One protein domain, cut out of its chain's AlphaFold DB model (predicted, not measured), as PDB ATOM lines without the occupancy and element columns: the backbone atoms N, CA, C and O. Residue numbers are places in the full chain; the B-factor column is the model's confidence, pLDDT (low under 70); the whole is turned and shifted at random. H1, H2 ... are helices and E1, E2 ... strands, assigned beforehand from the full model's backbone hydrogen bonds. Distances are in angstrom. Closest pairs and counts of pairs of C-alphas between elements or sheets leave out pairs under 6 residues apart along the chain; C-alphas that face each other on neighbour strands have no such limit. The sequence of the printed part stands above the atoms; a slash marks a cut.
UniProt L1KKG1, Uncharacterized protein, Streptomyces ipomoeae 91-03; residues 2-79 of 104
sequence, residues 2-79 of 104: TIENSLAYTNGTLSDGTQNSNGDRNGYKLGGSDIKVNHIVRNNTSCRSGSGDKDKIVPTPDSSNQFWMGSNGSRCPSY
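This is residues 2 to 79 of the 104 residues of an uncharacterized protein of Streptomyces ipomoeae 91-03 (UniProt L1KKG1). With little regular structure, this domain is mostly loops round two tiny parallel sheets, where residues 2 to 9 and 40 to 47 run side by side and bend from E1 and E3 into E2 and E4. H1 sits beside E4. The 78 printed residues, of mixed class with only 16 in named elements, run E1, E2, E3, E4, H1; the whole is compact, radius of gyration of the C-alphas 12.6 A, spanning 37 by 31 by 19 A.

E1, residues 2 to 4, begins at C-alpha (-24.504, 8.666, -31.731); E3 is 40 to 42, E2 7 to 9, E4 45 to 47. H1, residues 76 to 79, is 5.2 A long and ends at (-32.782, 29.254, -25.060).

E1 and E3 are parallel at 4 degrees, N 3 to O 40 2.9 A. E2 and E4 are parallel at 11 degrees, N 8 to O 45 2.9 A. E1 runs on into E2 at 76 degrees, E3 into E4 at 68. The closest C-alphas of E4 and H1, Cys 47 and Cys 76, are 5.3 A apart. H1 is too short for any O i to N i+4 pair; its one O i to N i+3 pair is within hydrogen-bond range.

The printed part has no cut. Links E2 to E3 and E4 to H1 are long. Residues 50 to 52 have pLDDT under 70.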
ATOM      1  N   THR A   2     -24.224   7.429 -30.992       90.38
ATOM      2  CA  THR A   2     -24.504   8.666 -31.731       90.38
ATOM      3  C   THR A   2     -25.420   9.567 -30.906       90.38
ATOM      4  O   THR A   2     -26.394   9.071 -30.345       90.38
ATOM      5  N   ILE A   3     -25.099  10.857 -30.808       92.06
ATOM      6  CA  ILE A   3     -25.946  11.883 -30.183       92.06
ATOM      7  C   ILE A   3     -25.974  13.086 -31.116       92.06
ATOM      8  O   ILE A   3     -24.931  13.669 -31.412       92.06
ATOM      9  N   GLU A   4     -27.153  13.460 -31.587       94.50
ATOM     10  CA  GLU A   4     -27.301  14.510 -32.590       94.50
ATOM     11  C   GLU A   4     -28.445  15.451 -32.226       94.50
ATOM     12  O   GLU A   4     -29.405  15.049 -31.566       94.50
ATOM     13  N   ASN A   5     -28.319  16.712 -32.646       93.56
ATOM     14  CA  ASN A   5     -29.377  17.729 -32.612       93.56
ATOM     15  C   ASN A   5     -30.042  17.898 -31.236       93.56
ATOM     16  O   ASN A   5     -31.232  18.193 -31.135       93.56
ATOM     17  N   SER A   6     -29.284  17.682 -30.164       93.31
ATOM     18  CA  SER A   6     -29.813  17.698 -28.806       93.31
ATOM     19  C   SER A   6     -29.470  19.004 -28.090       93.31
ATOM     20  O   SER A   6     -28.410  19.595 -28.315       93.31
ATOM     21  N   LEU A   7     -30.365  19.434 -27.199       92.81
ATOM     22  CA  LEU A   7     -30.152  20.546 -26.276       92.81
ATOM     23  C   LEU A   7     -30.035  20.011 -24.849       92.81
ATOM     24  O   LEU A   7     -30.960  19.380 -24.343       92.81
ATOM     25  N   ALA A   8     -28.936  20.336 -24.177       92.75
ATOM     26  CA  ALA A   8     -28.784  20.154 -22.743       92.75
ATOM     27  C   ALA A   8     -28.928  21.523 -22.055       92.75
ATOM     28  O   ALA A   8     -28.132  22.430 -22.294       92.75
ATOM     29  N   TYR A   9     -29.951  21.690 -21.211       89.94
ATOM     30  CA  TYR A   9     -30.297  22.986 -20.617       89.94
ATOM     31  C   TYR A   9     -30.382  22.908 -19.093       89.94
ATOM     32  O   TYR A   9     -31.108  22.083 -18.541       89.94
ATOM     33  N   THR A  10     -29.662  23.797 -18.400       86.88
ATOM     34  CA  THR A  10     -29.756  23.990 -16.932       86.88
ATOM     35  C   THR A  10     -29.548  22.728 -16.079       86.88
ATOM     36  O   THR A  10     -30.081  22.612 -14.977       86.88
ATOM     37  N   ASN A  11     -28.740  21.784 -16.569       88.75
ATOM     38  CA  ASN A  11     -28.556  20.480 -15.932       88.75
ATOM     39  C   ASN A  11     -28.056  20.571 -14.483       88.75
ATOM     40  O   ASN A  11     -27.176  21.368 -14.145       88.75
ATOM     41  N   GLY A  12     -28.618  19.701 -13.640       87.44
ATOM     42  CA  GLY A  12     -28.253  19.549 -12.232       87.44
ATOM     43  C   GLY A  12     -28.710  20.689 -11.317       87.44
ATOM     44  O   GLY A  12     -28.091  20.910 -10.278       87.44
ATOM     45  N   THR A  13     -29.783  21.393 -11.692       85.69
ATOM     46  CA  THR A  13     -30.548  22.287 -10.808       85.69
ATOM     47  C   THR A  13     -31.907  21.655 -10.528       85.69
ATOM     48  O   THR A  13     -32.582  21.221 -11.462       85.69
ATOM     49  N   LEU A  14     -32.282  21.552  -9.256       85.38
ATOM     50  CA  LEU A  14     -33.566  21.001  -8.831       85.38
ATOM     51  C   LEU A  14     -34.695  22.011  -9.065       85.38
ATOM     52  O   LEU A  14     -34.458  23.202  -9.268       85.38
ATOM     53  N   SER A  15     -35.940  21.533  -9.034       84.00
ATOM     54  CA  SER A  15     -37.127  22.364  -9.284       84.00
ATOM     55  C   SER A  15     -37.300  23.508  -8.281       84.00
ATOM     56  O   SER A  15     -37.941  24.504  -8.600       84.00
ATOM     57  N   ASP A  16     -36.726  23.379  -7.084       87.19
ATOM     58  CA  ASP A  16     -36.682  24.423  -6.054       87.19
ATOM     59  C   ASP A  16     -35.500  25.399  -6.232       87.19
ATOM     60  O   ASP A  16     -35.283  26.282  -5.404       87.19
ATOM     61  N   GLY A  17     -34.728  25.253  -7.311       84.25
ATOM     62  CA  GLY A  17     -33.551  26.063  -7.618       84.25
ATOM     63  C   GLY A  17     -32.276  25.609  -6.909       84.25
ATOM     64  O   GLY A  17     -31.206  26.160  -7.182       84.25
ATOM     65  N   THR A  18     -32.345  24.613  -6.024       86.81
ATOM     66  CA  THR A  18     -31.172  24.135  -5.290       86.81
ATOM     67  C   THR A  18     -30.300  23.212  -6.141       86.81
ATOM     68  O   THR A  18     -30.696  22.701  -7.193       86.81
ATOM     69  N   GLN A  19     -29.060  23.013  -5.695       87.56
ATOM     70  CA  GLN A  19     -28.100  22.120  -6.336       87.56
ATOM     71  C   GLN A  19     -27.412  21.252  -5.289       87.56
ATOM     72  O   GLN A  19     -27.072  21.722  -4.204       87.56
ATOM     73  N   ASN A  20     -27.134  19.997  -5.647       86.12
ATOM     74  CA  ASN A  20     -26.204  19.181  -4.876       86.12
ATOM     75  C   ASN A  20     -24.779  19.691  -5.123       86.12
ATOM     76  O   ASN A  20     -24.362  19.837  -6.276       86.12
ATOM     77  N   SER A  21     -24.029  19.945  -4.049       83.69
ATOM     78  CA  SER A  21     -22.648  20.430  -4.122       83.69
ATOM     79  C   SER A  21     -21.743  19.500  -4.936       83.69
ATOM     80  O   SER A  21     -20.911  19.987  -5.699       83.69
ATOM     81  N   ASN A  22     -21.967  18.188  -4.834       86.62
ATOM     82  CA  ASN A  22     -21.196  17.142  -5.507       86.62
ATOM     83  C   ASN A  22     -21.721  16.800  -6.914       86.62
ATOM     84  O   ASN A  22     -21.266  15.839  -7.529       86.62
ATOM     85  N   GLY A  23     -22.714  17.532  -7.427       86.44
ATOM     86  CA  GLY A  23     -23.221  17.317  -8.777       86.44
ATOM     87  C   GLY A  23     -22.283  17.899  -9.838       86.44
ATOM     88  O   GLY A  23     -22.104  19.112  -9.895       86.44
ATOM     89  N   ASP A  24     -21.784  17.062 -10.752       84.31
ATOM     90  CA  ASP A  24     -20.980  17.490 -11.914       84.31
ATOM     91  C   ASP A  24     -21.741  18.489 -12.821       84.31
ATOM     92  O   ASP A  24     -21.142  19.324 -13.490       84.31
ATOM     93  N   ARG A  25     -23.085  18.434 -12.852       89.06
ATOM     94  CA  ARG A  25     -23.964  19.376 -13.592       89.06
ATOM     95  C   ARG A  25     -23.641  19.516 -15.090       89.06
ATOM     96  O   ARG A  25     -24.000  20.516 -15.714       89.06
ATOM     97  N   ASN A  26     -22.987  18.511 -15.669       88.50
ATOM     98  CA  ASN A  26     -22.705  18.464 -17.095       88.50
ATOM     99  C   ASN A  26     -23.996  18.255 -17.888       88.50
ATOM    100  O   ASN A  26     -24.847  17.455 -17.501       88.50
ATOM    101  N   GLY A  27     -24.118  18.942 -19.019       90.56
ATOM    102  CA  GLY A  27     -25.082  18.578 -20.051       90.56
ATOM    103  C   GLY A  27     -24.604  17.394 -20.882       90.56
ATOM    104  O   GLY A  27     -25.407  16.553 -21.273       90.56
ATOM    105  N   TYR A  28     -23.288  17.288 -21.079       91.69
ATOM    106  CA  TYR A  28     -22.661  16.180 -21.793       91.69
ATOM    107  C   TYR A  28     -21.488  15.604 -20.996       91.69
ATOM    108  O   TYR A  28     -20.548  16.310 -20.628       91.69
ATOM    109  N   LYS A  29     -21.546  14.291 -20.751       90.62
ATOM    110  CA  LYS A  29     -20.516  13.501 -20.061       90.62
ATOM    111  C   LYS A  29     -20.110  12.324 -20.951       90.62
ATOM    112  O   LYS A  29     -20.538  11.194 -20.753       90.62
ATOM    113  N   LEU A  30     -19.309  12.611 -21.966       90.19
ATOM    114  CA  LEU A  30     -18.970  11.709 -23.072       90.19
ATOM    115  C   LEU A  30     -17.524  11.205 -22.977       90.19
ATOM    116  O   LEU A  30     -16.808  11.132 -23.973       90.19
ATOM    117  N   GLY A  31     -17.084  10.917 -21.750       86.44
ATOM    118  CA  GLY A  31     -15.727  10.478 -21.426       86.44
ATOM    119  C   GLY A  31     -14.869  11.553 -20.755       86.44
ATOM    120  O   GLY A  31     -15.373  12.470 -20.099       86.44
ATOM    121  N   GLY A  32     -13.556  11.388 -20.879       79.44
ATOM    122  CA  GLY A  32     -12.517  12.291 -20.384       79.44
ATOM    123  C   GLY A  32     -11.151  11.877 -20.933       79.44
ATOM    124  O   GLY A  32     -11.047  10.856 -21.613       79.44
ATOM    125  N   SER A  33     -10.094  12.640 -20.641       77.62
ATOM    126  CA  SER A  33      -8.724  12.284 -21.054       77.62
ATOM    127  C   SER A  33      -8.322  10.874 -20.612       77.62
ATOM    128  O   SER A  33      -7.629  10.181 -21.356       77.62
ATOM    129  N   ASP A  34      -8.823  10.460 -19.447       84.62
ATOM    130  CA  ASP A  34      -8.463   9.212 -18.768       84.62
ATOM    131  C   ASP A  34      -9.379   8.042 -19.161       84.62
ATOM    132  O   ASP A  34      -9.022   6.881 -18.994       84.62
ATOM    133  N   ILE A  35     -10.564   8.337 -19.711       82.31
ATOM    134  CA  ILE A  35     -11.545   7.344 -20.167       82.31
ATOM    135  C   ILE A  35     -12.034   7.769 -21.550       82.31
ATOM    136  O   ILE A  35     -13.020   8.499 -21.699       82.31
ATOM    137  N   LYS A  36     -11.299   7.324 -22.573       82.56
ATOM    138  CA  LYS A  36     -11.573   7.649 -23.973       82.56
ATOM    139  C   LYS A  36     -12.585   6.665 -24.546       82.56
ATOM    140  O   LYS A  36     -12.299   5.480 -24.679       82.56
ATOM    141  N   VAL A  37     -13.752   7.178 -24.918       83.75
ATOM    142  CA  VAL A  37     -14.790   6.428 -25.628       83.75
ATOM    143  C   VAL A  37     -15.154   7.208 -26.882       83.75
ATOM    144  O   VAL A  37     -15.373   8.417 -26.825       83.75
ATOM    145  N   ASN A  38     -15.209   6.529 -28.028       85.00
ATOM    146  CA  ASN A  38     -15.561   7.176 -29.286       85.00
ATOM    147  C   ASN A  38     -17.080   7.361 -29.389       85.00
ATOM    148  O   ASN A  38     -17.852   6.397 -29.468       85.00
ATOM    149  N   HIS A  39     -17.498   8.623 -29.431       86.62
ATOM    150  CA  HIS A  39     -18.871   9.033 -29.688       86.62
ATOM    151  C   HIS A  39     -18.952   9.768 -31.021       86.62
ATOM    152  O   HIS A  39     -18.048  10.514 -31.392       86.62
ATOM    153  N   ILE A  40     -20.063   9.581 -31.723       90.44
ATOM    154  CA  ILE A  40     -20.432  10.418 -32.856       90.44
ATOM    155  C   ILE A  40     -21.345  11.506 -32.301       90.44
ATOM    156  O   ILE A  40     -22.435  11.199 -31.821       90.44
ATOM    157  N   VAL A  41     -20.896  12.757 -32.324       91.81
ATOM    158  CA  VAL A  41     -21.676  13.887 -31.812       91.81
ATOM    159  C   VAL A  41     -21.725  15.020 -32.816       91.81
ATOM    160  O   VAL A  41     -20.672  15.482 -33.252       91.81
ATOM    161  N   ARG A  42     -22.933  15.463 -33.180       94.56
ATOM    162  CA  ARG A  42     -23.141  16.531 -34.170       94.56
ATOM    163  C   ARG A  42     -24.277  17.459 -33.778       94.56
ATOM    164  O   ARG A  42     -25.301  17.018 -33.268       94.56
ATOM    165  N   ASN A  43     -24.100  18.744 -34.057       94.50
ATOM    166  CA  ASN A  43     -25.103  19.791 -33.891       94.50
ATOM    167  C   ASN A  43     -25.755  19.841 -32.493       94.50
ATOM    168  O   ASN A  43     -26.893  20.278 -32.332       94.50
ATOM    169  N   ASN A  44     -25.038  19.394 -31.463       94.44
ATOM    170  CA  ASN A  44     -25.518  19.449 -30.089       94.44
ATOM    171  C   ASN A  44     -25.233  20.811 -29.468       94.44
ATOM    172  O   ASN A  44     -24.280  21.495 -29.851       94.44
ATOM    173  N   THR A  45     -26.036  21.199 -28.485       94.38
ATOM    174  CA  THR A  45     -25.896  22.479 -27.794       94.38
ATOM    175  C   THR A  45     -26.080  22.295 -26.290       94.38
ATOM    176  O   THR A  45     -27.030  21.658 -25.848       94.38
ATOM    177  N   SER A  46     -25.186  22.871 -25.492       93.94
ATOM    178  CA  SER A  46     -25.256  22.891 -24.031       93.94
ATOM    179  C   SER A  46     -25.308  24.332 -23.547       93.94
ATOM    180  O   SER A  46     -24.406  25.125 -23.832       93.94
ATOM    181  N   CYS A  47     -26.384  24.684 -22.846       91.94
ATOM    182  CA  CYS A  47     -26.663  26.052 -22.428       91.94
ATOM    183  C   CYS A  47     -26.969  26.145 -20.944       91.94
ATOM    184  O   CYS A  47     -27.660  25.303 -20.360       91.94
ATOM    185  N   ARG A  48     -26.464  27.215 -20.329       86.44
ATOM    186  CA  ARG A  48     -26.472  27.353 -18.878       86.44
ATOM    187  C   ARG A  48     -26.776  28.777 -18.437       86.44
ATOM    188  O   ARG A  48     -26.264  29.731 -19.010       86.44
ATOM    189  N   SER A  49     -27.590  28.916 -17.396       75.50
ATOM    190  CA  SER A  49     -27.960  30.205 -16.794       75.50
ATOM    191  C   SER A  49     -27.249  30.495 -15.458       75.50
ATOM    192  O   SER A  49     -27.505  31.536 -14.864       75.50
ATOM    193  N   GLY A  50     -26.339  29.619 -14.993       69.12
ATOM    194  CA  GLY A  50     -25.596  29.750 -13.720       69.12
ATOM    195  C   GLY A  50     -24.175  29.143 -13.737       69.12
ATOM    196  O   GLY A  50     -23.645  28.855 -14.813       69.12
ATOM    197  N   SER A  51     -23.572  28.893 -12.559       67.12
ATOM    198  CA  SER A  51     -22.183  28.393 -12.324       67.12
ATOM    199  C   SER A  51     -22.064  26.869 -12.104       67.12
ATOM    200  O   SER A  51     -23.009  26.260 -11.591       67.12
ATOM    201  N   GLY A  52     -21.002  26.206 -12.587       68.75
ATOM    202  CA  GLY A  52     -20.847  24.735 -12.554       68.75
ATOM    203  C   GLY A  52     -19.636  24.209 -13.335       68.75
ATOM    204  O   GLY A  52     -18.823  25.011 -13.786       68.75
ATOM    205  N   ASP A  53     -19.524  22.882 -13.489       81.62
ATOM    206  CA  ASP A  53     -18.369  22.227 -14.126       81.62
ATOM    207  C   ASP A  53     -18.532  22.034 -15.634       81.62
ATOM    208  O   ASP A  53     -19.640  21.914 -16.163       81.62
ATOM    209  N   LYS A  54     -17.394  22.056 -16.344       87.75
ATOM    210  CA  LYS A  54     -17.346  22.017 -17.815       87.75
ATOM    211  C   LYS A  54     -17.873  20.692 -18.318       87.75
ATOM    212  O   LYS A  54     -17.528  19.665 -17.730       87.75
ATOM    213  N   ASP A  55     -18.630  20.714 -19.415       89.44
ATOM    214  CA  ASP A  55     -19.015  19.487 -20.109       89.44
ATOM    215  C   ASP A  55     -17.766  18.643 -20.375       89.44
ATOM    216  O   ASP A  55     -16.747  19.135 -20.869       89.44
ATOM    217  N   LYS A  56     -17.826  17.362 -20.005       89.75
ATOM    218  CA  LYS A  56     -16.680  16.459 -20.127       89.75
ATOM    219  C   LYS A  56     -16.835  15.689 -21.423       89.75
ATOM    220  O   LYS A  56     -17.603  14.733 -21.503       89.75
ATOM    221  N   ILE A  57     -16.119  16.140 -22.441       86.56
ATOM    222  CA  ILE A  57     -16.101  15.533 -23.767       86.56
ATOM    223  C   ILE A  57     -14.684  15.087 -24.122       86.56
ATOM    224  O   ILE A  57     -13.703  15.747 -23.776       86.56
ATOM    225  N   VAL A  58     -14.567  13.976 -24.843       83.50
ATOM    226  CA  VAL A  58     -13.351  13.701 -25.615       83.50
ATOM    227  C   VAL A  58     -13.353  14.654 -26.820       83.50
ATOM    228  O   VAL A  58     -14.419  14.841 -27.414       83.50
ATOM    229  N   PRO A  59     -12.214  15.275 -27.193       77.25
ATOM    230  CA  PRO A  59     -12.145  16.114 -28.382       77.25
ATOM    231  C   PRO A  59     -12.717  15.394 -29.603       77.25
ATOM    232  O   PRO A  59     -12.315  14.278 -29.929       77.25
ATOM    233  N   THR A  60     -13.669  16.044 -30.262       77.94
ATOM    234  CA  THR A  60     -14.297  15.576 -31.497       77.94
ATOM    235  C   THR A  60     -13.886  16.511 -32.635       77.94
ATOM    236  O   THR A  60     -13.817  17.721 -32.414       77.94
ATOM    237  N   PRO A  61     -13.605  15.996 -33.846       75.75
ATOM    238  CA  PRO A  61     -13.321  16.842 -35.004       75.75
ATOM    239  C   PRO A  61     -14.558  17.614 -35.494       75.75
ATOM    240  O   PRO A  61     -14.426  18.523 -36.309       75.75
ATOM    241  N   ASP A  62     -15.758  17.264 -35.019       87.31
ATOM    242  CA  ASP A  62     -16.999  17.916 -35.426       87.31
ATOM    243  C   ASP A  62     -17.239  19.225 -34.652       87.31
ATOM    244  O   ASP A  62     -17.679  19.233 -33.494       87.31
ATOM    245  N   SER A  63     -16.971  20.345 -35.328       88.62
ATOM    246  CA  SER A  63     -17.109  21.707 -34.803       88.62
ATOM    247  C   SER A  63     -18.552  22.223 -34.751       88.62
ATOM    248  O   SER A  63     -18.782  23.332 -34.267       88.62
ATOM    249  N   SER A  64     -19.541  21.452 -35.217       93.50
ATOM    250  CA  SER A  64     -20.949  21.871 -35.189       93.50
ATOM    251  C   SER A  64     -21.552  21.867 -33.779       93.50
ATOM    252  O   SER A  64     -22.616  22.456 -33.560       93.50
ATOM    253  N   ASN A  65     -20.895  21.215 -32.818       93.31
ATOM    254  CA  ASN A  65     -21.328  21.157 -31.427       93.31
ATOM    255  C   ASN A  65     -20.961  22.440 -30.664       93.31
ATOM    256  O   ASN A  65     -19.890  23.010 -30.848       93.31
ATOM    257  N   GLN A  66     -21.827  22.862 -29.744       94.06
ATOM    258  CA  GLN A  66     -21.580  23.964 -28.815       94.06
ATOM    259  C   GLN A  66     -21.705  23.462 -27.376       94.06
ATOM    260  O   GLN A  66     -22.776  23.528 -26.778       94.06
ATOM    261  N   PHE A  67     -20.612  22.932 -26.829       92.88
ATOM    262  CA  PHE A  67     -20.550  22.458 -25.444       92.88
ATOM    263  C   PHE A  67     -20.231  23.587 -24.465       92.88
ATOM    264  O   PHE A  67     -19.550  24.557 -24.812       92.88
ATOM    265  N   TRP A  68     -20.684  23.445 -23.221       91.75
ATOM    266  CA  TRP A  68     -20.404  24.423 -22.181       91.75
ATOM    267  C   TRP A  68     -18.995  24.196 -21.622       91.75
ATOM    268  O   TRP A  68     -18.740  23.244 -20.885       91.75
ATOM    269  N   MET A  69     -18.070  25.099 -21.959       89.19
ATOM    270  CA  MET A  69     -16.654  25.030 -21.558       89.19
ATOM    271  C   MET A  69     -16.243  26.180 -20.626       89.19
ATOM    272  O   MET A  69     -15.084  26.599 -20.610       89.19
ATOM    273  N   GLY A  70     -17.190  26.686 -19.831       88.38
ATOM    274  CA  GLY A  70     -17.038  27.877 -18.981       88.38
ATOM    275  C   GLY A  70     -17.859  29.077 -19.459       88.38
ATOM    276  O   GLY A  70     -18.095  30.006 -18.692       88.38
ATOM    277  N   SER A  71     -18.346  29.041 -20.699       90.50
ATOM    278  CA  SER A  71     -19.215  30.062 -21.284       90.50
ATOM    279  C   SER A  71     -20.214  29.436 -22.253       90.50
ATOM    280  O   SER A  71     -19.978  28.359 -22.802       90.50
ATOM    281  N   ASN A  72     -21.329  30.129 -22.471       92.00
ATOM    282  CA  ASN A  72     -22.338  29.737 -23.448       92.00
ATOM    283  C   ASN A  72     -21.875  30.010 -24.887       92.00
ATOM    284  O   ASN A  72     -21.236  31.029 -25.154       92.00
ATOM    285  N   GLY A  73     -22.253  29.124 -25.810       92.62
ATOM    286  CA  GLY A  73     -22.098  29.332 -27.251       92.62
ATOM    287  C   GLY A  73     -23.157  30.273 -27.840       92.62
ATOM    288  O   GLY A  73     -24.119  30.663 -27.174       92.62
ATOM    289  N   SER A  74     -23.000  30.616 -29.120       94.06
ATOM    290  CA  SER A  74     -23.864  31.576 -29.826       94.06
ATOM    291  C   SER A  74     -25.326  31.143 -29.976       94.06
ATOM    292  O   SER A  74     -26.176  31.999 -30.205       94.06
ATOM    293  N   ARG A  75     -25.649  29.851 -29.828       93.38
ATOM    294  CA  ARG A  75     -27.037  29.354 -29.860       93.38
ATOM    295  C   ARG A  75     -27.780  29.573 -28.541       93.38
ATOM    296  O   ARG A  75     -29.004  29.644 -28.530       93.38
ATOM    297  N   CYS A  76     -27.065  29.714 -27.428       92.19
ATOM    298  CA  CYS A  76     -27.678  29.784 -26.102       92.19
ATOM    299  C   CYS A  76     -28.585  30.986 -25.821       92.19
ATOM    300  O   CYS A  76     -29.554  30.801 -25.083       92.19
ATOM    301  N   PRO A  77     -28.366  32.186 -26.389       90.50
ATOM    302  CA  PRO A  77     -29.314  33.290 -26.247       90.50
ATOM    303  C   PRO A  77     -30.743  32.941 -26.697       90.50
ATOM    304  O   PRO A  77     -31.702  33.470 -26.128       90.50
ATOM    305  N   SER A  78     -30.902  32.020 -27.655       90.25
ATOM    306  CA  SER A  78     -32.209  31.534 -28.124       90.25
ATOM    307  C   SER A  78     -32.944  30.661 -27.103       90.25
ATOM    308  O   SER A  78     -34.158  30.516 -27.199       90.25
ATOM    309  N   TYR A  79     -32.235  30.122 -26.109       90.38
ATOM    310  CA  TYR A  79     -32.782  29.254 -25.060       90.38
ATOM    311  C   TYR A  79     -32.853  29.960 -23.699       90.38
ATOM    312  O   TYR A  79     -32.853  29.315 -22.658       90.38
TER     313      TYR A  79